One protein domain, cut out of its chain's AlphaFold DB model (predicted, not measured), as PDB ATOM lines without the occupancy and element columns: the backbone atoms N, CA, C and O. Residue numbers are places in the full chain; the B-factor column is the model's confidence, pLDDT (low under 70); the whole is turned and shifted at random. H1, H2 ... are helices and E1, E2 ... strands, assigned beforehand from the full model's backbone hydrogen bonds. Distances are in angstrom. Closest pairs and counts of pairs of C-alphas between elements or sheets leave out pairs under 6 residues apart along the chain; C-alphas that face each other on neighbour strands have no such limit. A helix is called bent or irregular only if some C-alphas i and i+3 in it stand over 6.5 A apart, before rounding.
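Overview. This is residues 12 to 31 and 99 to 201 of the 203 residues of an uncharacterized protein of Anaerobiospirillum thomasii (UniProt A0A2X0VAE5). The core is one five-stranded sheet curled like part of a barrel and folded so that E3 and E2 face E4 and E5, with the bent strand E1 as the hinge. H3 packs over E4, H1 and H2 only graze the sheet, and H4 is an arm off the sheet; residues 114 to 121 stick out as a free loop, and residues 195 to 201 as a free end. The printed part has 123 residues, with the order H1 H2 E1 E2 E3 E4 E5 H3 H4, and the class is mixed, helices and strands. The sheet's order is E3 E2 E1 E4 E5, all antiparallel. The whole is compact, with a radius of gyration of the C-alphas of 15.3 A and spans of 47 by 41 by 26 A.

Arrangement. H1, residues 14 to 19, grazes the sheet with its residues 14 to 17; its closest C-alphas to E1, residues 100 to 109, are those of Gln 14 and Ile 109, 5.8 A apart. H2, residues 28 to 31, grazes the sheet too; its closest C-alphas to E5, residues 171 to 173, are those of Asp 30 and Thr 172, 6.0 A apart. E1 bends by 66 degrees at residue 103. E1 and E2, residues 125 to 132, form a hairpin, with N 105 and O 129 2.8 A apart, within hydrogen-bond range. E2 and E3, residues 140 to 142, form another, with N 141 and O 130 at 2.9 A; E1 E2 E3 is a meander, each strand the antiparallel neighbour of the one before. E4, residues 158 to 163, is the antiparallel neighbour of E1, with N 159 and O 102 at 2.8 A; E1 E2 E3 E4 is a Greek key, a meander whose first strand neighbours the fourth. E4 and E5 form a hairpin, with N 162 and O 172 at 2.8 A. H3, residues 175 to 181, is on the sheet over E4, at a height of 8.6 A; the closest C-alphas are those of Ala 159 and Ala 178, 5.5 A apart. H4, residues 184 to 199, is not on the sheet and is apart from H3. Every O i to N i+4 pair is within hydrogen-bond range in H1 and H3, and 11 of 12 in H4; H2 is too short for such a pair.

Along the chain. H1 begins at C-alpha 14 (11.103, 20.096, 45.086). E1 is 23.7 A long, E2 22.8 A and E4 16.1 A. H4, 23.5 A long, ends at C-alpha 199 (-15.087, 12.022, 47.608).

Size, cuts and confidence. The two C-alphas farthest apart, those of Lys 166 and Lys 200, are 48.2 A apart. Residues 32 to 98 are not printed; C-alphas 31 and 99 are 19.3 A apart across the cut. The links E1 to E2 and E3 to E4 are long. The pLDDT is under 70 in residues 113 to 123, 148 to 152 and 176 to 201.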
ATOM      1  N   TYR A  12       4.333  21.005  42.175       87.31
ATOM      2  CA  TYR A  12       5.589  20.402  41.722       87.31
ATOM      3  C   TYR A  12       6.381  19.807  42.883       87.31
ATOM      4  O   TYR A  12       6.362  20.308  44.008       87.31
ATOM      5  N   TYR A  13       7.143  18.753  42.605       87.56
ATOM      6  CA  TYR A  13       8.126  18.244  43.555       87.56
ATOM      7  C   TYR A  13       9.330  19.185  43.653       87.56
ATOM      8  O   TYR A  13       9.796  19.730  42.648       87.56
ATOM      9  N   GLN A  14       9.879  19.331  44.859       89.75
ATOM     10  CA  GLN A  14      11.103  20.096  45.086       89.75
ATOM     11  C   GLN A  14      12.245  19.563  44.207       89.75
ATOM     12  O   GLN A  14      12.943  20.350  43.574       89.75
ATOM     13  N   SER A  15      12.394  18.243  44.077       87.88
ATOM     14  CA  SER A  15      13.410  17.647  43.203       87.88
ATOM     15  C   SER A  15      13.300  18.033  41.734       87.88
ATOM     16  O   SER A  15      14.323  18.244  41.079       87.88
ATOM     17  N   TYR A  16      12.079  18.180  41.227       89.88
ATOM     18  CA  TYR A  16      11.830  18.613  39.861       89.88
ATOM     19  C   TYR A  16      12.232  20.079  39.652       89.88
ATOM     20  O   TYR A  16      12.973  20.388  38.722       89.88
ATOM     21  N   LEU A  17      11.830  20.969  40.563       89.62
ATOM     22  CA  LEU A  17      12.149  22.398  40.471       89.62
ATOM     23  C   LEU A  17      13.655  22.673  40.536       89.62
ATOM     24  O   LEU A  17      14.164  23.499  39.782       89.62
ATOM     25  N   TYR A  18      14.387  21.930  41.367       89.94
ATOM     26  CA  TYR A  18      15.845  22.049  41.434       89.94
ATOM     27  C   TYR A  18      16.521  21.598  40.135       89.94
ATOM     28  O   TYR A  18      17.476  22.239  39.697       89.94
ATOM     29  N   LYS A  19      16.019  20.531  39.493       90.62
ATOM     30  CA  LYS A  19      16.499  20.098  38.167       90.62
ATOM     31  C   LYS A  19      16.201  21.136  37.085       90.62
ATOM     32  O   LYS A  19      17.021  21.322  36.198       90.62
ATOM     33  N   ALA A  20      15.078  21.843  37.201       88.50
ATOM     34  CA  ALA A  20      14.725  22.966  36.334       88.50
ATOM     35  C   ALA A  20      15.530  24.254  36.627       88.50
ATOM     36  O   ALA A  20      15.312  25.275  35.982       88.50
ATOM     37  N   GLY A  21      16.454  24.236  37.598       88.38
ATOM     38  CA  GLY A  21      17.301  25.381  37.948       88.38
ATOM     39  C   GLY A  21      16.671  26.375  38.930       88.38
ATOM     40  O   GLY A  21      17.310  27.366  39.285       88.38
ATOM     41  N   ILE A  22      15.459  26.107  39.424       89.19
ATOM     42  CA  ILE A  22      14.769  26.947  40.406       89.19
ATOM     43  C   ILE A  22      15.306  26.608  41.801       89.19
ATOM     44  O   ILE A  22      15.051  25.533  42.343       89.19
ATOM     45  N   ARG A  23      16.061  27.541  42.391       88.88
ATOM     46  CA  ARG A  23      16.633  27.408  43.740       88.88
ATOM     47  C   ARG A  23      15.863  28.267  44.734       88.88
ATOM     48  O   ARG A  23      15.618  29.442  44.475       88.88
ATOM     49  N   PHE A  24      15.525  27.687  45.879       89.81
ATOM     50  CA  PHE A  24      14.856  28.375  46.982       89.81
ATOM     51  C   PHE A  24      15.250  27.751  48.320       89.81
ATOM     52  O   PHE A  24      15.514  26.553  48.404       89.81
ATOM     53  N   ASP A  25      15.235  28.560  49.374       87.44
ATOM     54  CA  ASP A  25      15.432  28.086  50.742       87.44
ATOM     55  C   ASP A  25      14.088  27.842  51.426       87.44
ATOM     56  O   ASP A  25      13.105  28.551  51.184       87.44
ATOM     57  N   VAL A  26      14.048  26.859  52.326       87.12
ATOM     58  CA  VAL A  26      12.864  26.582  53.144       87.12
ATOM     59  C   VAL A  26      12.744  27.631  54.246       87.12
ATOM     60  O   VAL A  26      13.662  27.819  55.042       87.12
ATOM     61  N   ASN A  27      11.586  28.280  54.339       89.25
ATOM     62  CA  ASN A  27      11.324  29.309  55.336       89.25
ATOM     63  C   ASN A  27      11.164  28.711  56.743       89.25
ATOM     64  O   ASN A  27      10.074  28.322  57.177       89.25
ATOM     65  N   VAL A  28      12.276  28.633  57.474       86.19
ATOM     66  CA  VAL A  28      12.324  28.075  58.831       86.19
ATOM     67  C   VAL A  28      11.584  28.963  59.833       86.19
ATOM     68  O   VAL A  28      10.907  28.443  60.721       86.19
ATOM     69  N   ILE A  29      11.683  30.287  59.694       87.94
ATOM     70  CA  ILE A  29      11.152  31.246  60.670       87.94
ATOM     71  C   ILE A  29       9.633  31.165  60.718       87.94
ATOM     72  O   ILE A  29       9.068  30.912  61.784       87.94
ATOM     73  N   ASP A  30       8.970  31.311  59.570       85.62
ATOM     74  CA  ASP A  30       7.512  31.251  59.532       85.62
ATOM     75  C   ASP A  30       6.995  29.840  59.797       85.62
ATOM     76  O   ASP A  30       5.923  29.694  60.380       85.62
ATOM     77  N   SER A  31       7.757  28.800  59.442       86.62
ATOM     78  CA  SER A  31       7.398  27.419  59.781       86.62
ATOM     79  C   SER A  31       7.364  27.198  61.293       86.62
ATOM     80  O   SER A  31       6.416  26.602  61.796       86.62
ATOM     81  N   PRO A  99       9.612  46.099  51.685       91.50
ATOM     82  CA  PRO A  99       9.256  44.712  51.413       91.50
ATOM     83  C   PRO A  99       9.347  44.396  49.915       91.50
ATOM     84  O   PRO A  99       9.017  45.225  49.068       91.50
ATOM     85  N   ILE A 100       9.731  43.164  49.592       91.12
ATOM     86  CA  ILE A 100       9.749  42.654  48.217       91.12
ATOM     87  C   ILE A 100       8.345  42.157  47.867       91.12
ATOM     88  O   ILE A 100       7.753  41.378  48.619       91.12
ATOM     89  N   VAL A 101       7.810  42.605  46.731       91.31
ATOM     90  CA  VAL A 101       6.515  42.149  46.213       91.31
ATOM     91  C   VAL A 101       6.711  40.838  45.462       91.31
ATOM     92  O   VAL A 101       7.586  40.731  44.599       91.31
ATOM     93  N   VAL A 102       5.905  39.836  45.809       92.06
ATOM     94  CA  VAL A 102       5.990  38.498  45.224       92.06
ATOM     95  C   VAL A 102       4.615  37.971  44.821       92.06
ATOM     96  O   VAL A 102       3.617  38.264  45.480       92.06
ATOM     97  N   GLU A 103       4.573  37.159  43.770       90.88
ATOM     98  CA  GLU A 103       3.381  36.470  43.262       90.88
ATOM     99  C   GLU A 103       3.425  34.978  43.604       90.88
ATOM    100  O   GLU A 103       4.500  34.369  43.638       90.88
ATOM    101  N   ALA A 104       2.271  34.373  43.891       89.06
ATOM    102  CA  ALA A 104       2.172  32.937  44.129       89.06
ATOM    103  C   ALA A 104       2.395  32.170  42.818       89.06
ATOM    104  O   ALA A 104       1.591  32.234  41.897       89.06
ATOM    105  N   TYR A 105       3.490  31.417  42.742       88.69
ATOM    106  CA  TYR A 105       3.885  30.717  41.522       88.69
ATOM    107  C   TYR A 105       3.341  29.290  41.477       88.69
ATOM    108  O   TYR A 105       2.695  28.890  40.514       88.69
ATOM    109  N   ALA A 106       3.604  28.507  42.525       88.69
ATOM    110  CA  ALA A 106       3.219  27.102  42.566       88.69
ATOM    111  C   ALA A 106       3.144  26.570  43.996       88.69
ATOM    112  O   ALA A 106       3.703  27.152  44.925       88.69
ATOM    113  N   THR A 107       2.520  25.413  44.174       87.88
ATOM    114  CA  THR A 107       2.658  24.614  45.392       87.88
ATOM    115  C   THR A 107       3.823  23.646  45.238       87.88
ATOM    116  O   THR A 107       3.968  22.967  44.228       87.88
ATOM    117  N   VAL A 108       4.680  23.564  46.247       88.25
ATOM    118  CA  VAL A 108       5.867  22.712  46.227       88.25
ATOM    119  C   VAL A 108       5.750  21.629  47.271       88.25
ATOM    120  O   VAL A 108       5.595  21.922  48.455       88.25
ATOM    121  N   ILE A 109       5.883  20.381  46.833       87.81
ATOM    122  CA  ILE A 109       5.986  19.211  47.701       87.81
ATOM    123  C   ILE A 109       7.463  18.995  48.032       87.81
ATOM    124  O   ILE A 109       8.282  18.736  47.151       87.81
ATOM    125  N   LEU A 110       7.809  19.108  49.314       85.44
ATOM    126  CA  LEU A 110       9.180  18.985  49.811       85.44
ATOM    127  C   LEU A 110       9.563  17.503  49.924       85.44
ATOM    128  O   LEU A 110       9.383  16.886  50.975       85.44
ATOM    129  N   ASP A 111      10.067  16.929  48.833       80.44
ATOM    130  CA  ASP A 111      10.456  15.516  48.713       80.44
ATOM    131  C   ASP A 111      11.934  15.251  49.048       80.44
ATOM    132  O   ASP A 111      12.288  14.150  49.463       80.44
ATOM    133  N   MET A 112      12.803  16.260  48.927       70.75
ATOM    134  CA  MET A 112      14.239  16.109  49.196       70.75
ATOM    135  C   MET A 112      14.590  16.012  50.690       70.75
ATOM    136  O   MET A 112      15.685  15.567  51.041       70.75
ATOM    137  N   GLN A 113      13.692  16.416  51.594       63.47
ATOM    138  CA  GLN A 113      13.916  16.270  53.034       63.47
ATOM    139  C   GLN A 113      13.658  14.821  53.455       63.47
ATOM    140  O   GLN A 113      12.547  14.472  53.853       63.47
ATOM    141  N   LYS A 114      14.693  13.975  53.390       52.03
ATOM    142  CA  LYS A 114      14.644  12.602  53.914       52.03
ATOM    143  C   LYS A 114      14.255  12.633  55.404       52.03
ATOM    144  O   LYS A 114      14.996  13.221  56.198       52.03
ATOM    145  N   PRO A 115      13.138  12.016  55.831       50.84
ATOM    146  CA  PRO A 115      12.903  11.794  57.247       50.84
ATOM    147  C   PRO A 115      13.890  10.716  57.706       50.84
ATOM    148  O   PRO A 115      13.695   9.539  57.434       50.84
ATOM    149  N   LEU A 116      14.979  11.131  58.359       49.03
ATOM    150  CA  LEU A 116      16.051  10.227  58.796       49.03
ATOM    151  C   LEU A 116      15.559   9.155  59.778       49.03
ATOM    152  O   LEU A 116      16.151   8.090  59.835       49.03
ATOM    153  N   LEU A 117      14.454   9.399  60.486       44.16
ATOM    154  CA  LEU A 117      13.731   8.411  61.278       44.16
ATOM    155  C   LEU A 117      12.267   8.863  61.421       44.16
ATOM    156  O   LEU A 117      11.999  10.011  61.771       44.16
ATOM    157  N   ILE A 118      11.325   7.944  61.195       41.91
ATOM    158  CA  ILE A 118       9.914   8.034  61.611       41.91
ATOM    159  C   ILE A 118       9.079   9.091  60.858       41.91
ATOM    160  O   ILE A 118       8.862  10.222  61.302       41.91
ATOM    161  N   SER A 119       8.483   8.665  59.747       42.50
ATOM    162  CA  SER A 119       7.258   9.279  59.227       42.50
ATOM    163  C   SER A 119       6.197   8.214  58.966       42.50
ATOM    164  O   SER A 119       5.597   8.163  57.899       42.50
ATOM    165  N   ILE A 120       5.959   7.356  59.960       37.06
ATOM    166  CA  ILE A 120       4.728   6.570  60.014       37.06
ATOM    167  C   ILE A 120       3.609   7.594  60.276       37.06
ATOM    168  O   ILE A 120       3.520   8.164  61.361       37.06
ATOM    169  N   GLY A 121       2.856   7.950  59.233       46.69
ATOM    170  CA  GLY A 121       1.646   8.779  59.325       46.69
ATOM    171  C   GLY A 121       1.793  10.304  59.207       46.69
ATOM    172  O   GLY A 121       0.774  10.990  59.148       46.69
ATOM    173  N   LYS A 122       2.998  10.893  59.124       53.56
ATOM    174  CA  LYS A 122       3.105  12.334  58.799       53.56
ATOM    175  C   LYS A 122       2.999  12.502  57.285       53.56
ATOM    176  O   LYS A 122       3.900  12.107  56.550       53.56
ATOM    177  N   GLY A 123       1.882  13.070  56.831       62.06
ATOM    178  CA  GLY A 123       1.654  13.387  55.422       62.06
ATOM    179  C   GLY A 123       2.793  14.211  54.812       62.06
ATOM    180  O   GLY A 123       3.549  14.885  55.523       62.06
ATOM    181  N   ARG A 124       2.912  14.155  53.479       74.00
ATOM    182  CA  ARG A 124       3.908  14.929  52.727       74.00
ATOM    183  C   ARG A 124       3.820  16.407  53.122       74.00
ATOM    184  O   ARG A 124       2.737  16.930  53.387       74.00
ATOM    185  N   LYS A 125       4.971  17.067  53.228       83.12
ATOM    186  CA  LYS A 125       5.045  18.494  53.549       83.12
ATOM    187  C   LYS A 125       5.013  19.296  52.260       83.12
ATOM    188  O   LYS A 125       5.714  18.950  51.311       83.12
ATOM    189  N   ALA A 126       4.264  20.387  52.260       85.50
ATOM    190  CA  ALA A 126       4.213  21.314  51.150       85.50
ATOM    191  C   ALA A 126       4.306  22.769  51.609       85.50
ATOM    192  O   ALA A 126       4.030  23.113  52.762       85.50
ATOM    193  N   ALA A 127       4.715  23.622  50.683       88.81
ATOM    194  CA  ALA A 127       4.762  25.064  50.840       88.81
ATOM    195  C   ALA A 127       4.362  25.724  49.517       88.81
ATOM    196  O   ALA A 127       4.714  25.232  48.452       88.81
ATOM    197  N   VAL A 128       3.662  26.854  49.572       89.31
ATOM    198  CA  VAL A 128       3.531  27.753  48.416       89.31
ATOM    199  C   VAL A 128       4.896  28.361  48.112       89.31
ATOM    200  O   VAL A 128       5.567  28.851  49.028       89.31
ATOM    201  N   LEU A 129       5.288  28.316  46.847       91.81
ATOM    202  CA  LEU A 129       6.437  28.991  46.274       91.81
ATOM    203  C   LEU A 129       5.976  30.309  45.667       91.81
ATOM    204  O   LEU A 129       5.058  30.347  44.850       91.81
ATOM    205  N   TYR A 130       6.648  31.372  46.065       91.88
ATOM    206  CA  TYR A 130       6.451  32.715  45.570       91.88
ATOM    207  C   TYR A 130       7.616  33.128  44.688       91.88
ATOM    208  O   TYR A 130       8.762  32.748  44.940       91.88
ATOM    209  N   LYS A 131       7.315  33.941  43.687       93.19
ATOM    210  CA  LYS A 131       8.271  34.494  42.738       93.19
ATOM    211  C   LYS A 131       8.303  36.011  42.878       93.19
ATOM    212  O   LYS A 131       7.265  36.648  43.001       93.19
ATOM    213  N   GLU A 132       9.495  36.589  42.868       93.50
ATOM    214  CA  GLU A 132       9.688  38.040  42.864       93.50
ATOM    215  C   GLU A 132       9.138  38.695  41.588       93.50
ATOM    216  O   GLU A 132       9.402  38.236  40.475       93.50
ATOM    217  N   CYS A 133       8.389  39.787  41.756       90.19
ATOM    218  CA  CYS A 133       7.814  40.551  40.651       90.19
ATOM    219  C   CYS A 133       8.772  41.660  40.182       90.19
ATOM    220  O   CYS A 133       9.471  42.274  40.986       90.19
ATOM    221  N   GLY A 134       8.772  41.963  38.879       85.19
ATOM    222  CA  GLY A 134       9.464  43.138  38.326       85.19
ATOM    223  C   GLY A 134      10.979  42.999  38.126       85.19
ATOM    224  O   GLY A 134      11.644  43.993  37.849       85.19
ATOM    225  N   THR A 135      11.540  41.791  38.237       87.25
ATOM    226  CA  THR A 135      12.974  41.538  38.033       87.25
ATOM    227  C   THR A 135      13.228  40.543  36.894       87.25
ATOM    228  O   THR A 135      12.507  39.563  36.729       87.25
ATOM    229  N   LEU A 136      14.288  40.780  36.108       85.06
ATOM    230  CA  LEU A 136      14.731  39.893  35.012       85.06
ATOM    231  C   LEU A 136      15.220  38.522  35.513       85.06
ATOM    232  O   LEU A 136      15.120  37.525  34.804       85.06
ATOM    233  N   LYS A 137      15.768  38.474  36.733       88.56
ATOM    234  CA  LYS A 137      16.222  37.251  37.409       88.56
ATOM    235  C   LYS A 137      15.486  37.118  38.745       88.56
ATOM    236  O   LYS A 137      16.044  37.519  39.770       88.56
ATOM    237  N   PRO A 138      14.243  36.608  38.735       89.25
ATOM    238  CA  PRO A 138      13.403  36.597  39.921       89.25
ATOM    239  C   PRO A 138      13.942  35.636  40.975       89.25
ATOM    240  O   PRO A 138      14.362  34.516  40.671       89.25
ATOM    241  N   ARG A 139      13.908  36.070  42.236       92.19
ATOM    242  CA  ARG A 139      14.162  35.195  43.382       92.19
ATOM    243  C   ARG A 139      12.898  34.441  43.761       92.19
ATOM    244  O   ARG A 139      11.780  34.927  43.579       92.19
ATOM    245  N   PHE A 140      13.096  33.255  44.325       92.62
ATOM    246  CA  PHE A 140      12.014  32.393  44.772       92.62
ATOM    247  C   PHE A 140      12.022  32.260  46.293       92.62
ATOM    248  O   PHE A 140      13.068  32.043  46.908       92.62
ATOM    249  N   PHE A 141      10.841  32.365  46.894       92.62
ATOM    250  CA  PHE A 141      10.643  32.331  48.341       92.62
ATOM    251  C   PHE A 141       9.580  31.306  48.705       92.62
ATOM    252  O   PHE A 141       8.609  31.131  47.979       92.62
ATOM    253  N   THR A 142       9.725  30.636  49.844       91.88
ATOM    254  CA  THR A 142       8.739  29.657  50.307       91.88
ATOM    255  C   THR A 142       7.909  30.199  51.462       91.88
ATOM    256  O   THR A 142       8.402  30.853  52.384       91.88
ATOM    257  N   SER A 143       6.614  29.911  51.428       89.62
ATOM    258  CA  SER A 143       5.741  30.074  52.590       89.62
ATOM    259  C   SER A 143       6.121  29.104  53.714       89.62
ATOM    260  O   SER A 143       6.915  28.175  53.547       89.62
ATOM    261  N   ALA A 144       5.510  29.305  54.881       87.56
ATOM    262  CA  ALA A 144       5.598  28.353  55.981       87.56
ATOM    263  C   ALA A 144       5.196  26.939  55.537       87.56
ATOM    264  O   ALA A 144       4.129  26.742  54.950       87.56
ATOM    265  N   VAL A 145       6.011  25.957  55.909       86.56
ATOM    266  CA  VAL A 145       5.776  24.554  55.579       86.56
ATOM    267  C   VAL A 145       4.560  24.030  56.334       86.56
ATOM    268  O   VAL A 145       4.489  24.106  57.563       86.56
ATOM    269  N   LYS A 146       3.619  23.453  55.593       82.00
ATOM    270  CA  LYS A 146       2.394  22.841  56.107       82.00
ATOM    271  C   LYS A 146       2.292  21.384  55.642       82.00
ATOM    272  O   LYS A 146       2.948  21.004  54.673       82.00
ATOM    273  N   PRO A 147       1.514  20.532  56.327       73.75
ATOM    274  CA  PRO A 147       1.099  19.263  55.732       73.75
ATOM    275  C   PRO A 147       0.366  19.527  54.404       73.75
ATOM    276  O   PRO A 147      -0.331  20.532  54.289       73.75
ATOM    277  N   CYS A 148       0.532  18.650  53.408       66.12
ATOM    278  CA  CYS A 148      -0.054  18.784  52.065       66.12
ATOM    279  C   CYS A 148      -1.575  19.014  52.080       66.12
ATOM    280  O   CYS A 148      -2.104  19.656  51.177       66.12
ATOM    281  N   CYS A 149      -2.279  18.531  53.105       57.03
ATOM    282  CA  CYS A 149      -3.715  18.728  53.242       57.03
ATOM    283  C   CYS A 149      -4.040  20.196  53.576       57.03
ATOM    284  O   CYS A 149      -3.666  20.700  54.636       57.03
ATOM    285  N   GLY A 150      -4.785  20.871  52.693       56.94
ATOM    286  CA  GLY A 150      -5.363  22.190  52.974       56.94
ATOM    287  C   GLY A 150      -4.474  23.398  52.660       56.94
ATOM    288  O   GLY A 150      -4.687  24.470  53.236       56.94
ATOM    289  N   LEU A 151      -3.491  23.276  51.758       65.06
ATOM    290  CA  LEU A 151      -2.875  24.468  51.169       65.06
ATOM    291  C   LEU A 151      -3.878  25.158  50.234       65.06
ATOM    292  O   LEU A 151      -4.206  24.648  49.168       65.06
ATOM    293  N   GLY A 152      -4.357  26.336  50.634       64.25
ATOM    294  CA  GLY A 152      -5.027  27.250  49.715       64.25
ATOM    295  C   GLY A 152      -3.983  27.892  48.811       64.25
ATOM    296  O   GLY A 152      -3.184  28.692  49.294       64.25
ATOM    297  N   PHE A 153      -3.976  27.514  47.537       71.69
ATOM    298  CA  PHE A 153      -3.173  28.153  46.502       71.69
ATOM    299  C   PHE A 153      -4.069  29.056  45.657       71.69
ATOM    300  O   PHE A 153      -5.113  28.619  45.172       71.69
ATOM    301  N   TYR A 154      -3.650  30.306  45.483       74.44
ATOM    302  CA  TYR A 154      -4.302  31.274  44.613       74.44
ATOM    303  C   TYR A 154      -3.214  31.904  43.740       74.44
ATOM    304  O   TYR A 154      -2.386  32.627  44.285       74.44
ATOM    305  N   PRO A 155      -3.181  31.639  42.425       73.06
ATOM    306  CA  PRO A 155      -2.092  32.100  41.559       73.06
ATOM    307  C   PRO A 155      -1.992  33.633  41.492       73.06
ATOM    308  O   PRO A 155      -0.903  34.185  41.417       73.06
ATOM    309  N   GLU A 156      -3.116  34.341  41.620       75.50
ATOM    310  CA  GLU A 156      -3.155  35.812  41.631       75.50
ATOM    311  C   GLU A 156      -2.813  36.428  43.000       75.50
ATOM    312  O   GLU A 156      -2.871  37.643  43.186       75.50
ATOM    313  N   GLN A 157      -2.480  35.607  44.000       81.00
ATOM    314  CA  GLN A 157      -2.176  36.109  45.331       81.00
ATOM    315  C   GLN A 157      -0.818  36.811  45.342       81.00
ATOM    316  O   GLN A 157       0.237  36.177  45.264       81.00
ATOM    317  N   MET A 158      -0.858  38.128  45.529       83.88
ATOM    318  CA  MET A 158       0.324  38.928  45.825       83.88
ATOM    319  C   MET A 158       0.617  38.914  47.324       83.88
ATOM    320  O   MET A 158      -0.265  39.164  48.147       83.88
ATOM    321  N   ALA A 159       1.869  38.656  47.682       89.50
ATOM    322  CA  ALA A 159       2.360  38.702  49.050       89.50
ATOM    323  C   ALA A 159       3.564  39.645  49.168       89.50
ATOM    324  O   ALA A 159       4.161  40.082  48.182       89.50
ATOM    325  N   ARG A 160       3.912  39.977  50.412       91.12
ATOM    326  CA  ARG A 160       5.086  40.788  50.746       91.12
ATOM    327  C   ARG A 160       6.090  39.941  51.507       91.12
ATOM    328  O   ARG A 160       5.733  39.299  52.499       91.12
ATOM    329  N   VAL A 161       7.339  39.960  51.054       93.00
ATOM    330  CA  VAL A 161       8.462  39.280  51.702       93.00
ATOM    331  C   VAL A 161       9.340  40.307  52.398       93.00
ATOM    332  O   VAL A 161       9.799  41.273  51.793       93.00
ATOM    333  N   PHE A 162       9.601  40.064  53.676       92.94
ATOM    334  CA  PHE A 162      10.522  40.838  54.494       92.94
ATOM    335  C   PHE A 162      11.783  40.011  54.713       92.94
ATOM    336  O   PHE A 162      11.742  38.952  55.346       92.94
ATOM    337  N   ILE A 163      12.905  40.477  54.175       92.81
ATOM    338  CA  ILE A 163      14.159  39.728  54.098       92.81
ATOM    339  C   ILE A 163      15.252  40.406  54.918       92.81
ATOM    340  O   ILE A 163      15.379  41.628  54.939       92.81
ATOM    341  N   ASN A 164      16.106  39.614  55.562       91.62
ATOM    342  CA  ASN A 164      17.343  40.149  56.103       91.62
ATOM    343  C   ASN A 164      18.340  40.390  54.962       91.62
ATOM    344  O   ASN A 164      18.907  39.445  54.413       91.62
ATOM    345  N   ARG A 165      18.624  41.656  54.650       87.94
ATOM    346  CA  ARG A 165      19.549  42.029  53.564       87.94
ATOM    347  C   ARG A 165      20.971  41.483  53.745       87.94
ATOM    348  O   ARG A 165      21.658  41.257  52.756       87.94
ATOM    349  N   LYS A 166      21.407  41.227  54.987       89.56
ATOM    350  CA  LYS A 166      22.721  40.619  55.274       89.56
ATOM    351  C   LYS A 166      22.722  39.096  55.109       89.56
ATOM    352  O   LYS A 166      23.773  38.511  54.874       89.56
ATOM    353  N   ARG A 167      21.573  38.442  55.299       88.75
ATOM    354  CA  ARG A 167      21.422  36.979  55.265       88.75
ATOM    355  C   ARG A 167      20.098  36.614  54.585       88.75
ATOM    356  O   ARG A 167      19.096  36.466  55.283       88.75
ATOM    357  N   PRO A 168      20.078  36.449  53.251       86.19
ATOM    358  CA  PRO A 168      18.835  36.324  52.490       86.19
ATOM    359  C   PRO A 168      18.029  35.052  52.789       86.19
ATOM    360  O   PRO A 168      16.830  35.032  52.544       86.19
ATOM    361  N   SER A 169      18.651  34.024  53.374       87.06
ATOM    362  CA  SER A 169      17.967  32.808  53.839       87.06
ATOM    363  C   SER A 169      17.022  33.053  55.025       87.06
ATOM    364  O   SER A 169      16.158  32.229  55.322       87.06
ATOM    365  N   ILE A 170      17.173  34.189  55.714       90.19
ATOM    366  CA  ILE A 170      16.339  34.609  56.838       90.19
ATOM    367  C   ILE A 170      15.323  35.627  56.316       90.19
ATOM    368  O   ILE A 170      15.642  36.801  56.120       90.19
ATOM    369  N   TYR A 171      14.087  35.178  56.129       92.62
ATOM    370  CA  TYR A 171      12.982  36.013  55.674       92.62
ATOM    371  C   TYR A 171      11.653  35.586  56.310       92.62
ATOM    372  O   TYR A 171      11.548  34.520  56.917       92.62
ATOM    373  N   THR A 172      10.642  36.445  56.195       92.94
ATOM    374  CA  THR A 172       9.250  36.169  56.575       92.94
ATOM    375  C   THR A 172       8.313  36.671  55.484       92.94
ATOM    376  O   THR A 172       8.586  37.691  54.851       92.94
ATOM    377  N   ILE A 173       7.215  35.956  55.256       90.88
ATOM    378  CA  ILE A 173       6.204  36.279  54.249       90.88
ATOM    379  C   ILE A 173       4.893  36.641  54.942       90.88
ATOM    380  O   ILE A 173       4.450  35.979  55.889       90.88
ATOM    381  N   ASP A 174       4.242  37.696  54.464       85.81
ATOM    382  CA  ASP A 174       2.921  38.093  54.940       85.81
ATOM    383  C   ASP A 174       1.785  37.423  54.154       85.81
ATOM    384  O   ASP A 174       1.004  38.059  53.457       85.81
ATOM    385  N   ASP A 175       1.696  36.094  54.271       72.19
ATOM    386  CA  ASP A 175       0.671  35.300  53.574       72.19
ATOM    387  C   ASP A 175      -0.753  35.563  54.090       72.19
ATOM    388  O   ASP A 175      -1.727  35.377  53.367       72.19
ATOM    389  N   ALA A 176      -0.901  35.885  55.381       65.19
ATOM    390  CA  ALA A 176      -2.202  35.892  56.056       65.19
ATOM    391  C   ALA A 176      -3.070  37.089  55.644       65.19
ATOM    392  O   ALA A 176      -4.279  36.943  55.475       65.19
ATOM    393  N   THR A 177      -2.442  38.247  55.456       59.19
ATOM    394  CA  THR A 177      -3.060  39.461  54.905       59.19
ATOM    395  C   THR A 177      -3.341  39.307  53.412       59.19
ATOM    396  O   THR A 177      -4.392  39.722  52.939       59.19
ATOM    397  N   ALA A 178      -2.460  38.627  52.675       55.72
ATOM    398  CA  ALA A 178      -2.668  38.314  51.264       55.72
ATOM    399  C   ALA A 178      -3.846  37.343  51.033       55.72
ATOM    400  O   ALA A 178      -4.631  37.514  50.109       55.72
ATOM    401  N   LEU A 179      -4.033  36.347  51.903       57.88
ATOM    402  CA  LEU A 179      -5.200  35.455  51.862       57.88
ATOM    403  C   LEU A 179      -6.498  36.167  52.272       57.88
ATOM    404  O   LEU A 179      -7.576  35.767  51.824       57.88
ATOM    405  N   SER A 180      -6.421  37.189  53.136       54.56
ATOM    406  CA  SER A 180      -7.599  37.914  53.617       54.56
ATOM    407  C   SER A 180      -8.175  38.880  52.576       54.56
ATOM    408  O   SER A 180      -9.395  39.069  52.567       54.56
ATOM    409  N   THR A 181      -7.340  39.416  51.679       52.97
ATOM    410  CA  THR A 181      -7.735  40.308  50.574       52.97
ATOM    411  C   THR A 181      -8.339  39.573  49.378       52.97
ATOM    412  O   THR A 181      -9.168  40.149  48.675       52.97
ATOM    413  N   VAL A 182      -8.024  38.288  49.169       54.38
ATOM    414  CA  VAL A 182      -8.723  37.471  48.165       54.38
ATOM    415  C   VAL A 182     -10.174  37.251  48.628       54.38
ATOM    416  O   VAL A 182     -10.426  36.678  49.697       54.38
ATOM    417  N   SER A 183     -11.123  37.753  47.826       48.81
ATOM    418  CA  SER A 183     -12.578  37.752  48.055       48.81
ATOM    419  C   SER A 183     -13.106  36.437  48.648       48.81
ATOM    420  O   SER A 183     -12.766  35.343  48.187       48.81
ATOM    421  N   LYS A 184     -14.025  36.534  49.625       52.69
ATOM    422  CA  LYS A 184     -14.747  35.390  50.228       52.69
ATOM    423  C   LYS A 184     -15.374  34.456  49.174       52.69
ATOM    424  O   LYS A 184     -15.498  33.265  49.442       52.69
ATOM    425  N   LYS A 185     -15.707  34.974  47.981       46.31
ATOM    426  CA  LYS A 185     -16.315  34.236  46.857       46.31
ATOM    427  C   LYS A 185     -15.344  33.263  46.168       46.31
ATOM    428  O   LYS A 185     -15.772  32.229  45.671       46.31
ATOM    429  N   SER A 186     -14.039  33.550  46.190       50.59
ATOM    430  CA  SER A 186     -12.999  32.644  45.673       50.59
ATOM    431  C   SER A 186     -12.681  31.520  46.674       50.59
ATOM    432  O   SER A 186     -12.473  30.367  46.296       50.59
ATOM    433  N   ARG A 187     -12.778  31.810  47.984       48.62
ATOM    434  CA  ARG A 187     -12.561  30.817  49.055       48.62
ATOM    435  C   ARG A 187     -13.588  29.686  49.066       48.62
ATOM    436  O   ARG A 187     -13.229  28.550  49.370       48.62
ATOM    437  N   SER A 188     -14.851  29.975  48.754       46.84
ATOM    438  CA  SER A 188     -15.916  28.964  48.679       46.84
ATOM    439  C   SER A 188     -15.775  28.060  47.453       46.84
ATOM    440  O   SER A 188     -15.996  26.855  47.567       46.84
ATOM    441  N   PHE A 189     -15.328  28.604  46.318       47.03
ATOM    442  CA  PHE A 189     -15.125  27.837  45.086       47.03
ATOM    443  C   PHE A 189     -14.007  26.790  45.236       47.03
ATOM    444  O   PHE A 189     -14.159  25.640  44.827       47.03
ATOM    445  N   VAL A 190     -12.912  27.148  45.919       50.53
ATOM    446  CA  VAL A 190     -11.798  26.225  46.193       50.53
ATOM    447  C   VAL A 190     -12.162  25.186  47.258       50.53
ATOM    448  O   VAL A 190     -11.820  24.016  47.104       50.53
ATOM    449  N   ARG A 191     -12.914  25.558  48.307       42.81
ATOM    450  CA  ARG A 191     -13.372  24.590  49.322       42.81
ATOM    451  C   ARG A 191     -14.302  23.533  48.714       42.81
ATOM    452  O   ARG A 191     -14.163  22.364  49.049       42.81
ATOM    453  N   GLY A 192     -15.167  23.921  47.774       40.31
ATOM    454  CA  GLY A 192     -16.006  22.987  47.016       40.31
ATOM    455  C   GLY A 192     -15.205  22.047  46.109       40.31
ATOM    456  O   GLY A 192     -15.485  20.852  46.069       40.31
ATOM    457  N   LYS A 193     -14.155  22.547  45.440       39.88
ATOM    458  CA  LYS A 193     -13.302  21.727  44.562       39.88
ATOM    459  C   LYS A 193     -12.442  20.723  45.346       39.88
ATOM    460  O   LYS A 193     -12.319  19.581  44.925       39.88
ATOM    461  N   VAL A 194     -11.910  21.111  46.512       43.25
ATOM    462  CA  VAL A 194     -11.114  20.223  47.386       43.25
ATOM    463  C   VAL A 194     -11.973  19.130  48.036       43.25
ATOM    464  O   VAL A 194     -11.521  17.993  48.137       43.25
ATOM    465  N   VAL A 195     -13.217  19.435  48.425       40.41
ATOM    466  CA  VAL A 195     -14.158  18.435  48.971       40.41
ATOM    467  C   VAL A 195     -14.602  17.434  47.896       40.41
ATOM    468  O   VAL A 195     -14.647  16.238  48.163       40.41
ATOM    469  N   ASN A 196     -14.830  17.879  46.655       34.06
ATOM    470  CA  ASN A 196     -15.164  16.967  45.552       34.06
ATOM    471  C   ASN A 196     -14.013  16.017  45.171       34.06
ATOM    472  O   ASN A 196     -14.265  14.905  44.716       34.06
ATOM    473  N   ILE A 197     -12.756  16.427  45.373       44.12
ATOM    474  CA  ILE A 197     -11.583  15.567  45.147       44.12
ATOM    475  C   ILE A 197     -11.455  14.504  46.252       44.12
ATOM    476  O   ILE A 197     -11.064  13.383  45.956       44.12
ATOM    477  N   GLN A 198     -11.839  14.814  47.499       43.41
ATOM    478  CA  GLN A 198     -11.841  13.831  48.593       43.41
ATOM    479  C   GLN A 198     -12.865  12.710  48.381       43.41
ATOM    480  O   GLN A 198     -12.537  11.550  48.621       43.41
ATOM    481  N   ASN A 199     -14.060  13.034  47.880       40.22
ATOM    482  CA  ASN A 199     -15.087  12.022  47.608       40.22
ATOM    483  C   ASN A 199     -14.693  11.098  46.447       40.22
ATOM    484  O   ASN A 199     -14.959   9.909  46.503       40.22
ATOM    485  N   LYS A 200     -13.970  11.605  45.441       34.78
ATOM    486  CA  LYS A 200     -13.494  10.798  44.303       34.78
ATOM    487  C   LYS A 200     -12.327   9.853  44.616       34.78
ATOM    488  O   LYS A 200     -11.986   9.036  43.775       34.78
ATOM    489  N   SER A 201     -11.679  10.010  45.771       39.12
ATOM    490  CA  SER A 201     -10.585   9.142  46.241       39.12
ATOM    491  C   SER A 201     -11.021   8.122  47.301       39.12
ATOM    492  O   SER A 201     -10.176   7.394  47.820       39.12
TER     493      SER A 201